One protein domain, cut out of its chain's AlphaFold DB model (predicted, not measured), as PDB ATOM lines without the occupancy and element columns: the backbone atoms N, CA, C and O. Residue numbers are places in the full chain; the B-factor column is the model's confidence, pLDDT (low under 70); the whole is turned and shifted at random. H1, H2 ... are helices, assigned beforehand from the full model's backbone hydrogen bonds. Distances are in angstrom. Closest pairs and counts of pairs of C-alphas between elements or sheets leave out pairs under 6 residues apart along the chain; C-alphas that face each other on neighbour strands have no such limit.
ATOM      1  N   LEU A 310     -26.240 -60.255 -11.921       78.44
ATOM      2  CA  LEU A 310     -24.792 -60.015 -12.050       78.44
ATOM      3  C   LEU A 310     -24.440 -59.081 -13.226       78.44
ATOM      4  O   LEU A 310     -23.535 -58.259 -13.106       78.44
ATOM      5  N   LYS A 311     -25.197 -59.150 -14.332       77.25
ATOM      6  CA  LYS A 311     -25.036 -58.251 -15.489       77.25
ATOM      7  C   LYS A 311     -25.147 -56.769 -15.106       77.25
ATOM      8  O   LYS A 311     -24.345 -55.973 -15.572       77.25
ATOM      9  N   ARG A 312     -26.062 -56.409 -14.197       75.06
ATOM     10  CA  ARG A 312     -26.200 -55.025 -13.715       75.06
ATOM     11  C   ARG A 312     -24.994 -54.598 -12.885       75.06
ATOM     12  O   ARG A 312     -24.500 -53.490 -13.043       75.06
ATOM     13  N   LEU A 313     -24.480 -55.487 -12.034       78.25
ATOM     14  CA  LEU A 313     -23.286 -55.204 -11.230       78.25
ATOM     15  C   LEU A 313     -22.045 -54.967 -12.109       78.25
ATOM     16  O   LEU A 313     -21.206 -54.129 -11.784       78.25
ATOM     17  N   MET A 314     -21.953 -55.667 -13.243       82.88
ATOM     18  CA  MET A 314     -20.872 -55.494 -14.215       82.88
ATOM     19  C   MET A 314     -20.784 -54.049 -14.724       82.88
ATOM     20  O   MET A 314     -19.688 -53.512 -14.849       82.88
ATOM     21  N   PHE A 315     -21.922 -53.391 -14.947       79.81
ATOM     22  CA  PHE A 315     -21.960 -51.994 -15.376       79.81
ATOM     23  C   PHE A 315     -21.338 -51.054 -14.332       79.81
ATOM     24  O   PHE A 315     -20.516 -50.205 -14.663       79.81
ATOM     25  N   LEU A 316     -21.635 -51.265 -13.045       80.88
ATOM     26  CA  LEU A 316     -21.034 -50.492 -11.953       80.88
ATOM     27  C   LEU A 316     -19.513 -50.700 -11.879       80.88
ATOM     28  O   LEU A 316     -18.762 -49.744 -11.672       80.88
ATOM     29  N   LEU A 317     -19.044 -51.928 -12.115       83.81
ATOM     30  CA  LEU A 317     -17.616 -52.244 -12.204       83.81
ATOM     31  C   LEU A 317     -16.942 -51.555 -13.398       83.81
ATOM     32  O   LEU A 317     -15.819 -51.073 -13.255       83.81
ATOM     33  N   TYR A 318     -17.621 -51.433 -14.543       86.44
ATOM     34  CA  TYR A 318     -17.090 -50.708 -15.702       86.44
ATOM     35  C   TYR A 318     -16.888 -49.212 -15.438       86.44
ATOM     36  O   TYR A 318     -15.929 -48.641 -15.949       86.44
ATOM     37  N   PHE A 319     -17.740 -48.576 -14.626       81.81
ATOM     38  CA  PHE A 319     -17.575 -47.161 -14.268       81.81
ATOM     39  C   PHE A 319     -16.583 -46.942 -13.122       81.81
ATOM     40  O   PHE A 319     -15.768 -46.022 -13.170       81.81
ATOM     41  N   THR A 320     -16.635 -47.778 -12.084       85.06
ATOM     42  CA  THR A 320     -15.798 -47.606 -10.884       85.06
ATOM     43  C   THR A 320     -14.379 -48.140 -11.067       85.06
ATOM     44  O   THR A 320     -13.437 -47.548 -10.543       85.06
ATOM     45  N   GLY A 321     -14.200 -49.208 -11.849       88.56
ATOM     46  CA  GLY A 321     -12.911 -49.860 -12.088       88.56
ATOM     47  C   GLY A 321     -11.838 -48.918 -12.646       88.56
ATOM     48  O   GLY A 321     -10.780 -48.799 -12.026       88.56
ATOM     49  N   PRO A 322     -12.092 -48.192 -13.753       91.38
ATOM     50  CA  PRO A 322     -11.147 -47.216 -14.289       91.38
ATOM     51  C   PRO A 322     -10.833 -46.091 -13.298       91.38
ATOM     52  O   PRO A 322      -9.682 -45.688 -13.182       91.38
ATOM     53  N   GLY A 323     -11.831 -45.618 -12.542       85.00
ATOM     54  CA  GLY A 323     -11.638 -44.579 -11.527       85.00
ATOM     55  C   GLY A 323     -10.701 -45.025 -10.402       85.00
ATOM     56  O   GLY A 323      -9.755 -44.313 -10.068       85.00
ATOM     57  N   ILE A 324     -10.915 -46.231  -9.867       88.69
ATOM     58  CA  ILE A 324     -10.050 -46.831  -8.842       88.69
ATOM     59  C   ILE A 324      -8.642 -47.056  -9.401       88.69
ATOM     60  O   ILE A 324      -7.661 -46.712  -8.746       88.69
ATOM     61  N   PHE A 325      -8.529 -47.581 -10.621       92.44
ATOM     62  CA  PHE A 325      -7.239 -47.800 -11.271       92.44
ATOM     63  C   PHE A 325      -6.460 -46.489 -11.455       92.44
ATOM     64  O   PHE A 325      -5.297 -46.408 -11.063       92.44
ATOM     65  N   CYS A 326      -7.107 -45.438 -11.965       90.50
ATOM     66  CA  CYS A 326      -6.507 -44.111 -12.095       90.50
ATOM     67  C   CYS A 326      -6.071 -43.541 -10.739       90.50
ATOM     68  O   CYS A 326      -4.978 -42.987 -10.643       90.50
ATOM     69  N   ALA A 327      -6.877 -43.710  -9.685       88.50
ATOM     70  CA  ALA A 327      -6.524 -43.262  -8.339       88.50
ATOM     71  C   ALA A 327      -5.282 -43.988  -7.793       88.50
ATOM     72  O   ALA A 327      -4.394 -43.349  -7.227       88.50
ATOM     73  N   VAL A 328      -5.178 -45.305  -8.009       91.75
ATOM     74  CA  VAL A 328      -3.999 -46.099  -7.620       91.75
ATOM     75  C   VAL A 328      -2.761 -45.656  -8.397       91.75
ATOM     76  O   VAL A 328      -1.717 -45.428  -7.791       91.75
ATOM     77  N   VAL A 329      -2.868 -45.481  -9.717       91.50
ATOM     78  CA  VAL A 329      -1.755 -45.003 -10.556       91.50
ATOM     79  C   VAL A 329      -1.300 -43.615 -10.112       91.50
ATOM     80  O   VAL A 329      -0.103 -43.393  -9.952       91.50
ATOM     81  N   PHE A 330      -2.231 -42.694  -9.853       87.25
ATOM     82  CA  PHE A 330      -1.903 -41.350  -9.383       87.25
ATOM     83  C   PHE A 330      -1.216 -41.374  -8.011       87.25
ATOM     84  O   PHE A 330      -0.198 -40.714  -7.819       87.25
ATOM     85  N   CYS A 331      -1.712 -42.193  -7.079       88.25
ATOM     86  CA  CYS A 331      -1.104 -42.364  -5.761       88.25
ATOM     87  C   CYS A 331       0.315 -42.948  -5.854       88.25
ATOM     88  O   CYS A 331       1.230 -42.466  -5.187       88.25
ATOM     89  N   LEU A 332       0.531 -43.935  -6.731       90.31
ATOM     90  CA  LEU A 332       1.861 -44.488  -6.997       90.31
ATOM     91  C   LEU A 332       2.796 -43.448  -7.621       90.31
ATOM     92  O   LEU A 332       3.955 -43.368  -7.225       90.31
ATOM     93  N   LEU A 333       2.310 -42.631  -8.558       85.62
ATOM     94  CA  LEU A 333       3.092 -41.546  -9.156       85.62
ATOM     95  C   LEU A 333       3.493 -40.493  -8.115       85.62
ATOM     96  O   LEU A 333       4.647 -40.067  -8.109       85.62
ATOM     97  N   GLU A 334       2.583 -40.108  -7.217       79.06
ATOM     98  CA  GLU A 334       2.887 -39.184  -6.120       79.06
ATOM     99  C   GLU A 334       3.882 -39.797  -5.124       79.06
ATOM    100  O   GLU A 334       4.807 -39.131  -4.660       79.06
ATOM    101  N   PHE A 335       3.739 -41.086  -4.810       85.69
ATOM    102  CA  PHE A 335       4.687 -41.782  -3.946       85.69
ATOM    103  C   PHE A 335       6.080 -41.828  -4.584       85.69
ATOM    104  O   PHE A 335       7.066 -41.487  -3.934       85.69
ATOM    105  N   LEU A 336       6.170 -42.184  -5.868       87.00
ATOM    106  CA  LEU A 336       7.430 -42.263  -6.607       87.00
ATOM    107  C   LEU A 336       8.085 -40.890  -6.815       87.00
ATOM    108  O   LEU A 336       9.314 -40.804  -6.788       87.00
ATOM    109  N   SER A 337       7.306 -39.815  -6.985       78.31
ATOM    110  CA  SER A 337       7.853 -38.461  -7.154       78.31
ATOM    111  C   SER A 337       8.607 -37.975  -5.915       78.31
ATOM    112  O   SER A 337       9.626 -37.299  -6.054       78.31
ATOM    113  N   ARG A 338       8.194 -38.400  -4.712       78.94
ATOM    114  CA  ARG A 338       8.904 -38.086  -3.458       78.94
ATOM    115  C   ARG A 338      10.289 -38.728  -3.369       78.94
ATOM    116  O   ARG A 338      11.161 -38.173  -2.707       78.94
ATOM    117  N   TYR A 339      10.505 -39.865  -4.031       85.75
ATOM    118  CA  TYR A 339      11.792 -40.570  -4.017       85.75
ATOM    119  C   TYR A 339      12.675 -40.260  -5.228       85.75
ATOM    120  O   TYR A 339      13.869 -40.550  -5.189       85.75
ATOM    121  N   ASN A 340      12.125 -39.676  -6.299       78.69
ATOM    122  CA  ASN A 340      12.865 -39.431  -7.532       78.69
ATOM    123  C   ASN A 340      12.793 -37.950  -7.966       78.69
ATOM    124  O   ASN A 340      11.766 -37.509  -8.493       78.69
ATOM    125  N   PRO A 341      13.886 -37.171  -7.823       75.81
ATOM    126  CA  PRO A 341      13.889 -35.728  -8.086       75.81
ATOM    127  C   PRO A 341      13.579 -35.368  -9.548       75.81
ATOM    128  O   PRO A 341      13.152 -34.250  -9.833       75.81
ATOM    129  N   PHE A 342      13.750 -36.309 -10.483       74.38
ATOM    130  CA  PHE A 342      13.400 -36.111 -11.890       74.38
ATOM    131  C   PHE A 342      11.877 -36.080 -12.114       74.38
ATOM    132  O   PHE A 342      11.380 -35.234 -12.856       74.38
ATOM    133  N   LEU A 343      11.123 -36.944 -11.423       69.69
ATOM    134  CA  LEU A 343       9.654 -36.957 -11.473       69.69
ATOM    135  C   LEU A 343       9.051 -35.724 -10.793       69.69
ATOM    136  O   LEU A 343       8.024 -35.223 -11.247       69.69
ATOM    137  N   CYS A 344       9.718 -35.194  -9.767       66.75
ATOM    138  CA  CYS A 344       9.315 -33.956  -9.107       66.75
ATOM    139  C   CYS A 344       9.307 -32.764 -10.086       66.75
ATOM    140  O   CYS A 344       8.336 -32.016 -10.126       66.75
ATOM    141  N   ARG A 345      10.312 -32.656 -10.975       71.12
ATOM    142  CA  ARG A 345      10.345 -31.608 -12.016       71.12
ATOM    143  C   ARG A 345       9.238 -31.749 -13.059       71.12
ATOM    144  O   ARG A 345       8.726 -30.742 -13.531       71.12
ATOM    145  N   ILE A 346       8.875 -32.976 -13.438       71.56
ATOM    146  CA  ILE A 346       7.768 -33.209 -14.381       71.56
ATOM    147  C   ILE A 346       6.436 -32.822 -13.731       71.56
ATOM    148  O   ILE A 346       5.616 -32.169 -14.372       71.56
ATOM    149  N   PHE A 347       6.243 -33.161 -12.454       65.81
ATOM    150  CA  PHE A 347       5.073 -32.724 -11.697       65.81
ATOM    151  C   PHE A 347       5.012 -31.203 -11.572       65.81
ATOM    152  O   PHE A 347       3.950 -30.646 -11.812       65.81
ATOM    153  N   ASP A 348       6.128 -30.528 -11.292       70.44
ATOM    154  CA  ASP A 348       6.178 -29.063 -11.245       70.44
ATOM    155  C   ASP A 348       5.798 -28.428 -12.592       70.44
ATOM    156  O   ASP A 348       5.095 -27.420 -12.614       70.44
ATOM    157  N   ILE A 349       6.195 -29.034 -13.720       70.31
ATOM    158  CA  ILE A 349       5.805 -28.575 -15.063       70.31
ATOM    159  C   ILE A 349       4.297 -28.749 -15.278       70.31
ATOM    160  O   ILE A 349       3.640 -27.795 -15.693       70.31
ATOM    161  N   ILE A 350       3.736 -29.917 -14.949       68.12
ATOM    162  CA  ILE A 350       2.292 -30.186 -15.069       68.12
ATOM    163  C   ILE A 350       1.481 -29.284 -14.133       68.12
ATOM    164  O   ILE A 350       0.403 -28.847 -14.505       68.12
ATOM    165  N   HIS A 351       1.993 -28.974 -12.941       60.00
ATOM    166  CA  HIS A 351       1.334 -28.074 -11.994       60.00
ATOM    167  C   HIS A 351       1.468 -26.587 -12.369       60.00
ATOM    168  O   HIS A 351       0.761 -25.754 -11.798       60.00
ATOM    169  N   SER A 352       2.410 -26.257 -13.264       51.50
ATOM    170  CA  SER A 352       2.640 -24.905 -13.790       51.50
ATOM    171  C   SER A 352       1.871 -24.593 -15.078       51.50
ATOM    172  O   SER A 352       1.746 -23.416 -15.419       51.50
ATOM    173  N   MET A 353       1.390 -25.628 -15.776       45.62
ATOM    174  CA  MET A 353       0.396 -25.535 -16.851       45.62
ATOM    175  C   MET A 353      -1.007 -25.461 -16.255       45.62
ATOM    176  O   MET A 353      -1.827 -24.709 -16.828       45.62
TER     177      MET A 353
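What this domain is: This is residues 310 to 353 of the 353 residues of an uncharacterized protein of Pristionchus pacificus (UniProt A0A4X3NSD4). A long helix, H1, and a much shorter one, H2, meet at their ends as an L, with H1 as the long arm. The printed part has 44 residues with two named helices, H1 then H2, and no named strand; it is all helix. It is extended, with a radius of gyration of the C-alphas of 15.4 A, and spans 46 by 23 by 8 A.

How they stand to each other: H1, residues 310 to 339, has a kink of 35 degrees near residue 317. H2, residues 341 to 352, touches H1 only at the corner by their tight link; the closest C-alphas are those of Ser 337 and Leu 343, 4.9 A apart. Their lines stand at a steep tilt of 64 degrees, opposite ways. Every O i to N i+4 pair is within hydrogen-bond range in H2, and 21 of 26 are in H1.

Where its parts are: H1 measures 42.2 A from C-alpha 310 at (-24.792, -60.015, -12.050) to C-alpha 339. H2 measures 16.6 A and ends at C-alpha 352 (2.640, -24.905, -13.790).

The domain as a whole: The C-alphas farthest apart, those of Leu 310 and Pro 341, are 45.8 A apart. The printed part has no cut. Residues 343 to 344, 347 and 350 to 353 have pLDDT under 70.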